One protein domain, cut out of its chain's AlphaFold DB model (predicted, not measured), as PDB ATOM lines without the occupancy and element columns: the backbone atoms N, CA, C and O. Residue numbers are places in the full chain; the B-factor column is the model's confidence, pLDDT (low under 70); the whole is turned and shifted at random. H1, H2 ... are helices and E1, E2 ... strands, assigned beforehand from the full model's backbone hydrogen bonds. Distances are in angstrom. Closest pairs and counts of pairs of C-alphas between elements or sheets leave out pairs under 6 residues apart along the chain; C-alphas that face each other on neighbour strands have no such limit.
ATOM      1  N   GLU A  34       8.151  46.816  10.090       85.69
ATOM      2  CA  GLU A  34       7.177  47.197  11.121       85.69
ATOM      3  C   GLU A  34       5.804  47.496  10.517       85.69
ATOM      4  O   GLU A  34       4.783  47.087  11.075       85.69
ATOM      5  N   ILE A  35       5.767  48.157   9.356       90.12
ATOM      6  CA  ILE A  35       4.522  48.416   8.619       90.12
ATOM      7  C   ILE A  35       3.867  47.094   8.211       90.12
ATOM      8  O   ILE A  35       2.661  46.905   8.393       90.12
ATOM      9  N   GLU A  36       4.660  46.165   7.687       89.44
ATOM     10  CA  GLU A  36       4.203  44.843   7.273       89.44
ATOM     11  C   GLU A  36       3.689  44.024   8.467       89.44
ATOM     12  O   GLU A  36       2.565  43.525   8.438       89.44
ATOM     13  N   ASN A  37       4.448  43.979   9.567       89.00
ATOM     14  CA  ASN A  37       4.044  43.300  10.800       89.00
ATOM     15  C   ASN A  37       2.728  43.861  11.355       89.00
ATOM     16  O   ASN A  37       1.834  43.096  11.717       89.00
ATOM     17  N   TYR A  38       2.588  45.189  11.400       92.56
ATOM     18  CA  TYR A  38       1.352  45.844  11.823       92.56
ATOM     19  C   TYR A  38       0.177  45.468  10.916       92.56
ATOM     20  O   TYR A  38      -0.907  45.144  11.406       92.56
ATOM     21  N   THR A  39       0.393  45.494   9.598       93.12
ATOM     22  CA  THR A  39      -0.634  45.203   8.591       93.12
ATOM     23  C   THR A  39      -1.149  43.774   8.735       93.12
ATOM     24  O   THR A  39      -2.357  43.563   8.860       93.12
ATOM     25  N   GLU A  40      -0.241  42.801   8.789       90.19
ATOM     26  CA  GLU A  40      -0.581  41.388   8.974       90.19
ATOM     27  C   GLU A  40      -1.314  41.148  10.290       90.19
ATOM     28  O   GLU A  40      -2.342  40.472  10.338       90.19
ATOM     29  N   ASP A  41      -0.827  41.746  11.376       90.75
ATOM     30  CA  ASP A  41      -1.414  41.569  12.696       90.75
ATOM     31  C   ASP A  41      -2.806  42.225  12.802       90.75
ATOM     32  O   ASP A  41      -3.708  41.678  13.445       90.75
ATOM     33  N   ALA A  42      -3.038  43.358  12.132       93.81
ATOM     34  CA  ALA A  42      -4.355  43.986  12.021       93.81
ATOM     35  C   ALA A  42      -5.358  43.097  11.269       93.81
ATOM     36  O   ALA A  42      -6.435  42.807  11.802       93.81
ATOM     37  N   ILE A  43      -4.989  42.609  10.080       93.62
ATOM     38  CA  ILE A  43      -5.829  41.715   9.267       93.62
ATOM     39  C   ILE A  43      -6.133  40.432  10.038       93.62
ATOM     40  O   ILE A  43      -7.300  40.074  10.219       93.62
ATOM     41  N   TYR A  44      -5.091  39.781  10.564       87.75
ATOM     42  CA  TYR A  44      -5.219  38.559  11.347       87.75
ATOM     43  C   TYR A  44      -6.156  38.762  12.537       87.75
ATOM     44  O   TYR A  44      -7.041  37.944  12.784       87.75
ATOM     45  N   THR A  45      -6.009  39.869  13.267       89.25
ATOM     46  CA  THR A  45      -6.851  40.171  14.429       89.25
ATOM     47  C   THR A  45      -8.323  40.314  14.032       89.25
ATOM     48  O   THR A  45      -9.186  39.734  14.695       89.25
ATOM     49  N   MET A  46      -8.628  41.045  12.956       94.12
ATOM     50  CA  MET A  46     -10.007  41.220  12.482       94.12
ATOM     51  C   MET A  46     -10.614  39.901  11.988       94.12
ATOM     52  O   MET A  46     -11.687  39.513  12.455       94.12
ATOM     53  N   GLN A  47      -9.898  39.160  11.138       91.94
ATOM     54  CA  GLN A  47     -10.342  37.858  10.632       91.94
ATOM     55  C   GLN A  47     -10.558  36.848  11.764       91.94
ATOM     56  O   GLN A  47     -11.569  36.152  11.795       91.94
ATOM     57  N   ARG A  48      -9.656  36.781  12.749       88.00
ATOM     58  CA  ARG A  48      -9.788  35.863  13.891       88.00
ATOM     59  C   ARG A  48     -10.943  36.219  14.812       88.00
ATOM     60  O   ARG A  48     -11.584  35.305  15.326       88.00
ATOM     61  N   HIS A  49     -11.201  37.505  15.044       90.12
ATOM     62  CA  HIS A  49     -12.343  37.928  15.855       90.12
ATOM     63  C   HIS A  49     -13.676  37.601  15.190       90.12
ATOM     64  O   HIS A  49     -14.600  37.192  15.889       90.12
ATOM     65  N   ALA A  50     -13.750  37.739  13.867       91.31
ATOM     66  CA  ALA A  50     -14.929  37.377  13.095       91.31
ATOM     67  C   ALA A  50     -14.981  35.887  12.715       91.31
ATOM     68  O   ALA A  50     -15.975  35.451  12.152       91.31
ATOM     69  N   MET A  51     -13.931  35.100  12.998       91.12
ATOM     70  CA  MET A  51     -13.739  33.745  12.456       91.12
ATOM     71  C   MET A  51     -13.974  33.692  10.936       91.12
ATOM     72  O   MET A  51     -14.665  32.799  10.454       91.12
ATOM     73  N   CYS A  52     -13.405  34.641  10.192       90.88
ATOM     74  CA  CYS A  52     -13.492  34.693   8.732       90.88
ATOM     75  C   CYS A  52     -12.239  34.119   8.041       90.88
ATOM     76  O   CYS A  52     -11.142  34.181   8.608       90.88
ATOM     77  N   GLY A  53     -12.393  33.585   6.826       83.81
ATOM     78  CA  GLY A  53     -11.309  33.093   5.964       83.81
ATOM     79  C   GLY A  53     -11.116  31.567   5.970       83.81
ATOM     80  O   GLY A  53     -11.875  30.820   6.574       83.81
ATOM     81  N   VAL A  54     -10.001  31.094   5.390       71.88
ATOM     82  CA  VAL A  54      -9.673  29.668   5.093       71.88
ATOM     83  C   VAL A  54      -9.819  28.679   6.268       71.88
ATOM     84  O   VAL A  54      -9.953  27.473   6.066       71.88
ATOM     85  N   ARG A  55      -9.743  29.150   7.516       70.94
ATOM     86  CA  ARG A  55      -9.930  28.326   8.734       70.94
ATOM     87  C   ARG A  55     -11.007  28.891   9.661       70.94
ATOM     88  O   ARG A  55     -11.000  28.633  10.866       70.94
ATOM     89  N   GLY A  56     -11.848  29.736   9.092       81.44
ATOM     90  CA  GLY A  56     -12.977  30.379   9.709       81.44
ATOM     91  C   GLY A  56     -14.264  29.599   9.490       81.44
ATOM     92  O   GLY A  56     -14.316  28.546   8.862       81.44
ATOM     93  N   CYS A  57     -15.306  30.138  10.083       88.25
ATOM     94  CA  CYS A  57     -16.688  29.712   9.959       88.25
ATOM     95  C   CYS A  57     -17.439  30.469   8.871       88.25
ATOM     96  O   CYS A  57     -18.521  30.054   8.458       88.25
ATOM     97  N   PHE A  58     -16.876  31.614   8.497       93.75
ATOM     98  CA  PHE A  58     -17.524  32.631   7.708       93.75
ATOM     99  C   PHE A  58     -16.560  33.174   6.649       93.75
ATOM    100  O   PHE A  58     -15.340  33.045   6.773       93.75
ATOM    101  N   GLU A  59     -17.111  33.844   5.650       94.25
ATOM    102  CA  GLU A  59     -16.395  34.755   4.761       94.25
ATOM    103  C   GLU A  59     -17.057  36.133   4.834       94.25
ATOM    104  O   GLU A  59     -18.274  36.229   5.015       94.25
ATOM    105  N   PHE A  60     -16.272  37.208   4.719       94.88
ATOM    106  CA  PHE A  60     -16.865  38.544   4.636       94.88
ATOM    107  C   PHE A  60     -17.602  38.703   3.308       94.88
ATOM    108  O   PHE A  60     -17.048  38.418   2.245       94.88
ATOM    109  N   MET A  61     -18.828  39.221   3.367       95.25
ATOM    110  CA  MET A  61     -19.511  39.740   2.191       95.25
ATOM    111  C   MET A  61     -19.054  41.177   1.979       95.25
ATOM    112  O   MET A  61     -19.475  42.086   2.687       95.25
ATOM    113  N   PHE A  62     -18.140  41.359   1.033       94.38
ATOM    114  CA  PHE A  62     -17.681  42.681   0.627       94.38
ATOM    115  C   PHE A  62     -18.778  43.440  -0.153       94.38
ATOM    116  O   PHE A  62     -19.583  42.795  -0.838       94.38
ATOM    117  N   PRO A  63     -18.800  44.785  -0.099       97.06
ATOM    118  CA  PRO A  63     -17.854  45.651   0.613       97.06
ATOM    119  C   PRO A  63     -18.025  45.645   2.136       97.06
ATOM    120  O   PRO A  63     -19.121  45.443   2.651       97.06
ATOM    121  N   ILE A  64     -16.932  45.908   2.856       96.19
ATOM    122  CA  ILE A  64     -16.956  46.159   4.306       96.19
ATOM    123  C   ILE A  64     -16.179  47.427   4.644       96.19
ATOM    124  O   ILE A  64     -15.242  47.792   3.936       96.19
ATOM    125  N   THR A  65     -16.516  48.056   5.769       97.25
ATOM    126  CA  THR A  65     -15.831  49.266   6.236       97.25
ATOM    127  C   THR A  65     -14.908  48.981   7.417       97.25
ATOM    128  O   THR A  65     -15.267  48.315   8.393       97.25
ATOM    129  N   ILE A  66     -13.699  49.523   7.331       97.81
ATOM    130  CA  ILE A  66     -12.663  49.498   8.359       97.81
ATOM    131  C   ILE A  66     -12.639  50.862   9.050       97.81
ATOM    132  O   ILE A  66     -12.580  51.881   8.371       97.81
ATOM    133  N   ILE A  67     -12.638  50.883  10.381       97.81
ATOM    134  CA  ILE A  67     -12.489  52.084  11.211       97.81
ATOM    135  C   ILE A  67     -11.073  52.114  11.780       97.81
ATOM    136  O   ILE A  67     -10.678  51.223  12.542       97.81
ATOM    137  N   PHE A  68     -10.318  53.148  11.442       98.00
ATOM    138  CA  PHE A  68      -8.984  53.406  11.956       98.00
ATOM    139  C   PHE A  68      -9.017  54.037  13.361       98.00
ATOM    140  O   PHE A  68     -10.025  54.616  13.773       98.00
ATOM    141  N   PRO A  69      -7.926  53.928  14.142       96.50
ATOM    142  CA  PRO A  69      -7.837  54.500  15.489       96.50
ATOM    143  C   PRO A  69      -8.062  56.015  15.585       96.50
ATOM    144  O   PRO A  69      -8.473  56.502  16.635       96.50
ATOM    145  N   ASP A  70      -7.779  56.752  14.512       95.50
ATOM    146  CA  ASP A  70      -8.009  58.197  14.389       95.50
ATOM    147  C   ASP A  70      -9.483  58.548  14.090       95.50
ATOM    148  O   ASP A  70      -9.841  59.725  14.039       95.50
ATOM    149  N   GLY A  71     -10.343  57.537  13.925       96.12
ATOM    150  CA  GLY A  71     -11.741  57.680  13.527       96.12
ATOM    151  C   GLY A  71     -11.950  57.758  12.014       96.12
ATOM    152  O   GLY A  71     -13.091  57.900  11.583       96.12
ATOM    153  N   GLY A  72     -10.885  57.668  11.209       96.88
ATOM    154  CA  GLY A  72     -10.985  57.543   9.761       96.88
ATOM    155  C   GLY A  72     -11.634  56.221   9.356       96.88
ATOM    156  O   GLY A  72     -11.535  55.223  10.067       96.88
ATOM    157  N   GLU A  73     -12.278  56.198   8.193       97.56
ATOM    158  CA  GLU A  73     -12.969  55.014   7.682       97.56
ATOM    159  C   GLU A  73     -12.522  54.693   6.254       97.56
ATOM    160  O   GLU A  73     -12.224  55.597   5.469       97.56
ATOM    161  N   ALA A  74     -12.468  53.407   5.912       96.88
ATOM    162  CA  ALA A  74     -12.208  52.937   4.554       96.88
ATOM    163  C   ALA A  74     -13.116  51.758   4.200       96.88
ATOM    164  O   ALA A  74     -13.053  50.712   4.846       96.88
ATOM    165  N   GLU A  75     -13.923  51.929   3.155       97.50
ATOM    166  CA  GLU A  75     -14.626  50.835   2.483       97.50
ATOM    167  C   GLU A  75     -13.633  50.064   1.604       97.50
ATOM    168  O   GLU A  75     -12.758  50.661   0.969       97.50
ATOM    169  N   VAL A  76     -13.731  48.738   1.623       96.31
ATOM    170  CA  VAL A  76     -12.864  47.834   0.864       96.31
ATOM    171  C   VAL A  76     -13.690  46.733   0.223       96.31
ATOM    172  O   VAL A  76     -14.601  46.207   0.861       96.31
ATOM    173  N   ASP A  77     -13.340  46.352  -1.005       96.69
ATOM    174  CA  ASP A  77     -14.078  45.360  -1.802       96.69
ATOM    175  C   ASP A  77     -13.453  43.956  -1.762       96.69
ATOM    176  O   ASP A  77     -13.982  42.995  -2.327       96.69
ATOM    177  N   SER A  78     -12.286  43.815  -1.131       94.50
ATOM    178  CA  SER A  78     -11.579  42.539  -1.026       94.50
ATOM    179  C   SER A  78     -10.583  42.520   0.133       94.50
ATOM    180  O   SER A  78     -10.223  43.554   0.697       94.50
ATOM    181  N   TYR A  79     -10.072  41.330   0.463       93.00
ATOM    182  CA  TYR A  79      -8.969  41.181   1.416       93.00
ATOM    183  C   TYR A  79      -7.663  41.831   0.937       93.00
ATOM    184  O   TYR A  79      -6.888  42.323   1.758       93.00
ATOM    185  N   GLU A  80      -7.414  41.845  -0.374       95.31
ATOM    186  CA  GLU A  80      -6.250  42.517  -0.962       95.31
ATOM    187  C   GLU A  80      -6.363  44.032  -0.778       95.31
ATOM    188  O   GLU A  80      -5.439  44.667  -0.271       95.31
ATOM    189  N   GLU A  81      -7.537  44.604  -1.055       97.06
ATOM    190  CA  GLU A  81      -7.761  46.027  -0.816       97.06
ATOM    191  C   GLU A  81      -7.718  46.370   0.679       97.06
ATOM    192  O   GLU A  81      -7.087  47.354   1.061       97.06
ATOM    193  N   MET A  82      -8.310  45.538   1.543       96.81
ATOM    194  CA  MET A  82      -8.178  45.658   3.001       96.81
ATOM    195  C   MET A  82      -6.713  45.789   3.418       96.81
ATOM    196  O   MET A  82      -6.358  46.708   4.159       96.81
ATOM    197  N   ARG A  83      -5.856  44.894   2.920       97.25
ATOM    198  CA  ARG A  83      -4.422  44.926   3.194       97.25
ATOM    199  C   ARG A  83      -3.784  46.222   2.717       97.25
ATOM    200  O   ARG A  83      -3.101  46.882   3.499       97.25
ATOM    201  N   ASP A  84      -4.030  46.604   1.473       98.00
ATOM    202  CA  ASP A  84      -3.444  47.802   0.878       98.00
ATOM    203  C   ASP A  84      -3.884  49.087   1.586       98.00
ATOM    204  O   ASP A  84      -3.092  50.025   1.727       98.00
ATOM    205  N   ARG A  85      -5.141  49.162   2.040       98.06
ATOM    206  CA  ARG A  85      -5.649  50.302   2.816       98.06
ATOM    207  C   ARG A  85      -4.992  50.384   4.186       98.06
ATOM    208  O   ARG A  85      -4.528  51.463   4.546       98.06
ATOM    209  N   ILE A  86      -4.896  49.270   4.911       98.19
ATOM    210  CA  ILE A  86      -4.260  49.235   6.237       98.19
ATOM    211  C   ILE A  86      -2.773  49.572   6.136       98.19
ATOM    212  O   ILE A  86      -2.288  50.399   6.909       98.19
ATOM    213  N   ARG A  87      -2.066  48.986   5.160       97.75
ATOM    214  CA  ARG A  87      -0.643  49.248   4.929       97.75
ATOM    215  C   ARG A  87      -0.393  50.731   4.693       97.75
ATOM    216  O   ARG A  87       0.435  51.325   5.372       97.75
ATOM    217  N   ARG A  88      -1.153  51.335   3.773       97.62
ATOM    218  CA  ARG A  88      -1.043  52.763   3.448       97.62
ATOM    219  C   ARG A  88      -1.350  53.647   4.651       97.62
ATOM    220  O   ARG A  88      -0.580  54.553   4.936       97.62
ATOM    221  N   TRP A  89      -2.419  53.351   5.392       97.88
ATOM    222  CA  TRP A  89      -2.744  54.115   6.594       97.88
ATOM    223  C   TRP A  89      -1.620  54.038   7.636       97.88
ATOM    224  O   TRP A  89      -1.274  55.057   8.224       97.88
ATOM    225  N   LYS A  90      -0.997  52.867   7.830       96.56
ATOM    226  CA  LYS A  90       0.148  52.717   8.739       96.56
ATOM    227  C   LYS A  90       1.396  53.454   8.243       96.56
ATOM    228  O   LYS A  90       2.120  54.002   9.068       96.56
ATOM    229  N   THR A  91       1.638  53.506   6.932       96.25
ATOM    230  CA  THR A  91       2.705  54.337   6.345       96.25
ATOM    231  C   THR A  91       2.506  55.818   6.672       96.25
ATOM    232  O   THR A  91       3.465  56.489   7.044       96.25
ATOM    233  N   ASP A  92       1.268  56.308   6.594       96.06
ATOM    234  CA  ASP A  92       0.932  57.709   6.886       96.06
ATOM    235  C   ASP A  92       0.837  57.998   8.402       96.06
ATOM    236  O   ASP A  92       0.895  59.154   8.822       96.06
ATOM    237  N   ASN A  93       0.723  56.954   9.230       95.69
ATOM    238  CA  ASN A  93       0.606  57.022  10.689       95.69
ATOM    239  C   ASN A  93       1.670  56.134  11.372       95.69
ATOM    240  O   ASN A  93       1.329  55.140  12.028       95.69
ATOM    241  N   PRO A  94       2.968  56.471  11.237       93.44
ATOM    242  CA  PRO A  94       4.077  55.628  11.685       93.44
ATOM    243  C   PRO A  94       4.008  55.274  13.177       93.44
ATOM    244  O   PRO A  94       4.249  54.124  13.542       93.44
ATOM    245  N   ASP A  95       3.560  56.197  14.027       91.56
ATOM    246  CA  ASP A  95       3.492  56.003  15.483       91.56
ATOM    247  C   ASP A  95       2.243  55.228  15.951       91.56
ATOM    248  O   ASP A  95       2.047  54.989  17.143       91.56
ATOM    249  N   ALA A  96       1.352  54.827  15.035       90.81
ATOM    250  CA  ALA A  96       0.116  54.150  15.404       90.81
ATOM    251  C   ALA A  96       0.357  52.722  15.916       90.81
ATOM    252  O   ALA A  96       0.668  51.812  15.147       90.81
ATOM    253  N   GLU A  97       0.135  52.493  17.207       90.56
ATOM    254  CA  GLU A  97       0.194  51.149  17.804       90.56
ATOM    255  C   GLU A  97      -1.171  50.447  17.834       90.56
ATOM    256  O   GLU A  97      -1.269  49.218  17.805       90.56
ATOM    257  N   THR A  98      -2.257  51.223  17.898       93.38
ATOM    258  CA  THR A  98      -3.619  50.671  17.934       93.38
ATOM    259  C   THR A  98      -4.027  50.208  16.541       93.38
ATOM    260  O   THR A  98      -3.731  50.868  15.549       93.38
ATOM    261  N   LYS A  99      -4.710  49.065  16.457       94.19
ATOM    262  CA  LYS A  99      -5.176  48.477  15.194       94.19
ATOM    263  C   LYS A  99      -6.562  48.992  14.805       94.19
ATOM    264  O   LYS A  99      -7.360  49.284  15.702       94.19
ATOM    265  N   PRO A 100      -6.883  49.030  13.504       97.06
ATOM    266  CA  PRO A 100      -8.238  49.292  13.054       97.06
ATOM    267  C   PRO A 100      -9.232  48.213  13.516       97.06
ATOM    268  O   PRO A 100      -8.860  47.110  13.929       97.06
ATOM    269  N   ASN A 101     -10.518  48.543  13.442       96.06
ATOM    270  CA  ASN A 101     -11.637  47.650  13.728       96.06
ATOM    271  C   ASN A 101     -12.605  47.593  12.543       96.06
ATOM    272  O   ASN A 101     -12.565  48.430  11.654       96.06
ATOM    273  N   LEU A 102     -13.506  46.616  12.561       96.19
ATOM    274  CA  LEU A 102     -14.605  46.527  11.603       96.19
ATOM    275  C   LEU A 102     -15.752  47.453  12.027       96.19
ATOM    276  O   LEU A 102     -16.100  47.493  13.215       96.19
ATOM    277  N   GLN A 103     -16.343  48.161  11.069       96.88
ATOM    278  CA  GLN A 103     -17.617  48.855  11.247       96.88
ATOM    279  C   GLN A 103     -18.770  47.849  11.157       96.88
ATOM    280  O   GLN A 103     -18.697  46.886  10.402       96.88
ATOM    281  N   TYR A 104     -19.826  48.076  11.936       95.69
ATOM    282  CA  TYR A 104     -21.073  47.315  11.846       95.69
ATOM    283  C   TYR A 104     -22.138  48.137  11.106       95.69
ATOM    284  O   TYR A 104     -22.122  49.365  11.225       95.69
ATOM    285  N   PRO A 105     -23.099  47.492  10.422       96.75
ATOM    286  CA  PRO A 105     -23.302  46.041  10.336       96.75
ATOM    287  C   PRO A 105     -22.286  45.326   9.429       96.75
ATOM    288  O   PRO A 105     -21.669  45.947   8.572       96.75
ATOM    289  N   LEU A 106     -22.118  44.017   9.634       94.19
ATOM    290  CA  LEU A 106     -21.334  43.136   8.762       94.19
ATOM    291  C   LEU A 106     -22.220  42.011   8.240       94.19
ATOM    292  O   LEU A 106     -22.914  41.371   9.030       94.19
ATOM    293  N   ASP A 107     -22.115  41.719   6.949       94.19
ATOM    294  CA  ASP A 107     -22.712  40.535   6.343       94.19
ATOM    295  C   ASP A 107     -21.661  39.421   6.230       94.19
ATOM    296  O   ASP A 107     -20.541  39.622   5.753       94.19
ATOM    297  N   LEU A 108     -22.020  38.232   6.708       94.50
ATOM    298  CA  LEU A 108     -21.152  37.062   6.788       94.50
ATOM    299  C   LEU A 108     -21.755  35.919   5.975       94.50
ATOM    300  O   LEU A 108     -22.896  35.527   6.217       94.50
ATOM    301  N   LEU A 109     -20.987  35.353   5.049       91.19
ATOM    302  CA  LEU A 109     -21.359  34.134   4.335       91.19
ATOM    303  C   LEU A 109     -20.950  32.915   5.164       91.19
ATOM    304  O   LEU A 109     -19.777  32.766   5.494       91.19
ATOM    305  N   THR A 110     -21.894  32.040   5.501       89.56
ATOM    306  CA  THR A 110     -21.621  30.792   6.228       89.56
ATOM    307  C   THR A 110     -21.087  29.698   5.298       89.56
ATOM    308  O   THR A 110     -21.244  29.756   4.077       89.56
ATOM    309  N   ASN A 111     -20.509  28.639   5.875       84.00
ATOM    310  CA  ASN A 111     -20.103  27.441   5.123       84.00
ATOM    311  C   ASN A 111     -21.271  26.732   4.409       84.00
ATOM    312  O   ASN A 111     -21.044  26.019   3.434       84.00
ATOM    313  N   ASP A 112     -22.503  26.945   4.878       85.38
ATOM    314  CA  ASP A 112     -23.727  26.410   4.274       85.38
ATOM    315  C   ASP A 112     -24.325  27.369   3.220       85.38
ATOM    316  O   ASP A 112     -25.440  27.165   2.746       85.38
ATOM    317  N   ALA A 113     -23.559  28.394   2.817       87.06
ATOM    318  CA  ALA A 113     -23.916  29.414   1.831       87.06
ATOM    319  C   ALA A 113     -25.115  30.303   2.221       87.06
ATOM    320  O   ALA A 113     -25.824  30.821   1.355       87.06
ATOM    321  N   GLU A 114     -25.325  30.518   3.521       90.88
ATOM    322  CA  GLU A 114     -26.315  31.463   4.047       90.88
ATOM    323  C   GLU A 114     -25.663  32.810   4.385       90.88
ATOM    324  O   GLU A 114     -24.492  32.858   4.760       90.88
ATOM    325  N   ILE A 115     -26.416  33.907   4.276       92.94
ATOM    326  CA  ILE A 115     -25.945  35.248   4.655       92.94
ATOM    327  C   ILE A 115     -26.505  35.597   6.033       92.94
ATOM    328  O   ILE A 115     -27.719  35.584   6.239       92.94
ATOM    329  N   VAL A 116     -25.613  35.944   6.959       93.38
ATOM    330  CA  VAL A 116     -25.938  36.387   8.316       93.38
ATOM    331  C   VAL A 116     -25.460  37.821   8.505       93.38
ATOM    332  O   VAL A 116     -24.262  38.087   8.450       93.38
ATOM    333  N   THR A 117     -26.388  38.733   8.781       95.38
ATOM    334  CA  THR A 117     -26.073  40.116   9.158       95.38
ATOM    335  C   THR A 117     -25.873  40.215  10.667       95.38
ATOM    336  O   THR A 117     -26.741  39.802  11.437       95.38
ATOM    337  N   VAL A 118     -24.760  40.803  11.102       94.56
ATOM    338  CA  VAL A 118     -24.499  41.140  12.508       94.56
ATOM    339  C   VAL A 118     -24.423  42.653  12.678       94.56
ATOM    340  O   VAL A 118     -23.659  43.328  11.994       94.56
ATOM    341  N   ASN A 119     -25.203  43.206  13.604       94.56
ATOM    342  CA  ASN A 119     -25.347  44.658  13.788       94.56
ATOM    343  C   ASN A 119     -24.436  45.222  14.882       94.56
ATOM    344  O   ASN A 119     -24.382  46.433  15.101       94.56
ATOM    345  N   SER A 120     -23.743  44.352  15.612       92.81
ATOM    346  CA  SER A 120     -22.907  44.736  16.741       92.81
ATOM    347  C   SER A 120     -21.798  43.725  16.996       92.81
ATOM    348  O   SER A 120     -21.830  42.576  16.543       92.81
ATOM    349  N   ARG A 121     -20.819  44.143  17.803       91.88
ATOM    350  CA  ARG A 121     -19.754  43.259  18.288       91.88
ATOM    351  C   ARG A 121     -20.312  42.124  19.134       91.88
ATOM    352  O   ARG A 121     -19.759  41.028  19.126       91.88
ATOM    353  N   GLU A 122     -21.372  42.381  19.883       91.44
ATOM    354  CA  GLU A 122     -22.058  41.404  20.717       91.44
ATOM    355  C   GLU A 122     -22.714  40.322  19.851       91.44
ATOM    356  O   GLU A 122     -22.460  39.141  20.085       91.44
ATOM    357  N   GLU A 123     -23.435  40.714  18.796       93.56
ATOM    358  CA  GLU A 123     -24.027  39.780  17.827       93.56
ATOM    359  C   GLU A 123     -22.959  38.955  17.104       93.56
ATOM    360  O   GLU A 123     -23.063  37.727  17.063       93.56
ATOM    361  N   LEU A 124     -21.874  39.590  16.635       93.94
ATOM    362  CA  LEU A 124     -20.745  38.870  16.036       93.94
ATOM    363  C   LEU A 124     -20.174  37.823  17.000       93.94
ATOM    364  O   LEU A 124     -19.874  36.693  16.618       93.94
ATOM    365  N   ARG A 125     -20.024  38.176  18.281       91.12
ATOM    366  CA  ARG A 125     -19.522  37.237  19.290       91.12
ATOM    367  C   ARG A 125     -20.465  36.065  19.508       91.12
ATOM    368  O   ARG A 125     -19.974  34.984  19.826       91.12
ATOM    369  N   ASP A 126     -21.771  36.261  19.403       91.12
ATOM    370  CA  ASP A 126     -22.739  35.193  19.617       91.12
ATOM    371  C   ASP A 126     -22.777  34.217  18.434       91.12
ATOM    372  O   ASP A 126     -22.653  33.012  18.670       91.12
ATOM    373  N   VAL A 127     -22.756  34.707  17.188       90.88
ATOM    374  CA  VAL A 127     -22.651  33.833  16.000       90.88
ATOM    375  C   VAL A 127     -21.303  33.101  15.942       90.88
ATOM    376  O   VAL A 127     -21.235  31.908  15.646       90.88
ATOM    377  N   VAL A 128     -20.206  33.760  16.340       90.38
ATOM    378  CA  VAL A 128     -18.883  33.122  16.443       90.38
ATOM    379  C   VAL A 128     -18.868  32.039  17.521       90.38
ATOM    380  O   VAL A 128     -18.281  30.977  17.311       90.38
ATOM    381  N   LYS A 129     -19.495  32.264  18.685       87.50
ATOM    382  CA  LYS A 129     -19.589  31.234  19.735       87.50
ATOM    383  C   LYS A 129     -20.331  30.006  19.238       87.50
ATOM    384  O   LYS A 129     -19.928  28.902  19.593       87.50
ATOM    385  N   GLU A 130     -21.408  30.187  18.486       83.88
ATOM    386  CA  GLU A 130     -22.167  29.081  17.912       83.88
ATOM    387  C   GLU A 130     -21.308  28.277  16.941       83.88
ATOM    388  O   GLU A 130     -21.135  27.075  17.149       83.88
ATOM    389  N   CYS A 131     -20.628  28.939  16.003       83.44
ATOM    390  CA  CYS A 131     -19.746  28.210  15.106       83.44
ATOM    391  C   CYS A 131     -18.572  27.528  15.831       83.44
ATOM    392  O   CYS A 131     -18.234  26.379  15.549       83.44
ATOM    393  N   VAL A 132     -17.950  28.183  16.817       76.25
ATOM    394  CA  VAL A 132     -16.886  27.552  17.612       76.25
ATOM    395  C   VAL A 132     -17.431  26.369  18.407       76.25
ATOM    396  O   VAL A 132     -16.740  25.362  18.521       76.25
ATOM    397  N   ARG A 133     -18.655  26.446  18.945       69.38
ATOM    398  CA  ARG A 133     -19.302  25.298  19.597       69.38
ATOM    399  C   ARG A 133     -19.504  24.170  18.610       69.38
ATOM    400  O   ARG A 133     -19.166  23.051  18.957       69.38
ATOM    401  N   GLU A 134     -19.977  24.434  17.397       65.69
ATOM    402  CA  GLU A 134     -20.074  23.400  16.372       65.69
ATOM    403  C   GLU A 134     -18.721  22.794  16.021       65.69
ATOM    404  O   GLU A 134     -18.601  21.575  15.980       65.69
ATOM    405  N   PHE A 135     -17.691  23.614  15.824       61.06
ATOM    406  CA  PHE A 135     -16.338  23.147  15.544       61.06
ATOM    407  C   PHE A 135     -15.777  22.316  16.706       61.06
ATOM    408  O   PHE A 135     -15.205  21.255  16.490       61.06
ATOM    409  N   VAL A 136     -15.982  22.743  17.954       57.06
ATOM    410  CA  VAL A 136     -15.584  22.002  19.162       57.06
ATOM    411  C   VAL A 136     -16.428  20.739  19.354       57.06
ATOM    412  O   VAL A 136     -15.898  19.729  19.796       57.06
ATOM    413  N   ASN A 137     -17.711  20.750  18.993       58.69
ATOM    414  CA  ASN A 137     -18.596  19.585  19.060       58.69
ATOM    415  C   ASN A 137     -18.273  18.569  17.950       58.69
ATOM    416  O   ASN A 137     -18.329  17.366  18.190       58.69
ATOM    417  N   LYS A 138     -17.892  19.038  16.755       53.56
ATOM    418  CA  LYS A 138     -17.397  18.234  15.621       53.56
ATOM    419  C   LYS A 138     -15.950  17.766  15.852       53.56
ATOM    420  O   LYS A 138     -15.565  16.699  15.375       53.56
ATOM    421  N   HIS A 139     -15.177  18.484  16.673       50.72
ATOM    422  CA  HIS A 139     -13.837  18.110  17.142       50.72
ATOM    423  C   HIS A 139     -13.728  18.081  18.683       50.72
ATOM    424  O   HIS A 139     -12.939  18.841  19.260       50.72
ATOM    425  N   PRO A 140     -14.427  17.151  19.374       47.91
ATOM    426  CA  PRO A 140     -14.437  17.068  20.844       47.91
ATOM    427  C   PRO A 140     -13.033  16.958  21.457       47.91
ATOM    428  O   PRO A 140     -12.773  17.391  22.581       47.91
ATOM    429  N   ARG A 141     -12.099  16.397  20.680       50.41
ATOM    430  CA  ARG A 141     -10.706  16.131  21.056       50.41
ATOM    431  C   ARG A 141      -9.828  17.383  21.195       50.41
ATOM    432  O   ARG A 141      -8.743  17.281  21.751       50.41
TER     433      ARG A 141
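AT A GLANCE: This is residues 34 to 141 of the 223 residues of an uncharacterized protein of Saprospiraceae bacterium (UniProt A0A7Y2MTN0). Two small lobes sit end to end: in one, H2 packs on the hairpin of E2 and E3; in the other, H3 covers one face of the three-stranded sheet of E1, E4 and E5. H1 packs on H2 and reaches H3 with residues 49 to 50, while residues 136 to 141 stick out. The printed part has 108 residues, with three named helices and five named strands in the order H1 E1 E2 E3 H2 E4 E5 H3; both sheets, E1 - E4 - E5 and E2 - E3, are antiparallel, and the class is mixed. It is compact, with a radius of gyration of the C-alphas of 14.6 A, and elongated, spanning 44 by 28 by 23 A.

IN THESE COORDINATES: H1, residues 34 to 50, begins with C-alpha 34 at (7.177, 47.197, 11.121) and is 24.3 A long. E1 is residues 58 to 60, E2 64 to 67, E3 73 to 76. H2, residues 79 to 92, is 20.0 A long. E4 is residues 106 to 110, E5 115 to 118. H3, residues 121 to 138, is 25.3 A long; C-alpha 138 is at (-17.397, 18.234, 15.621).

HOW THE PARTS SIT: H1 and H2 touch, closest at the C-alphas of Thr 39 and Arg 87, 5.5 A, at a steep tilt of 45 degrees, opposite ways. H1 touches H3 about perpendicular, at 76 degrees; the C-alphas of Ala 50 and Leu 124 are closest, 6.7 A. E1 and E4 are antiparallel, N 59 and O 109 within hydrogen-bond range at 2.9 A. In the hairpin E2 and E3, N 66 and O 74 are 2.8 A apart; in the hairpin E4 and E5, N 108 and O 116 are 2.8 A apart. H3 and its sheet make two layers, a helix on one face: its height over the sheet is 11.1 A, over E4 and E5. In H1, H2 and H3 every O i to N i+4 pair is within hydrogen-bond range.

THE WHOLE: The C-alphas of Asp 92 and Pro 140, the farthest apart, are 45.6 A from each other. The printed part has no cut. The link from H2 to E4 is long, 13 residues. pLDDT is under 70 in residues 133 to 141.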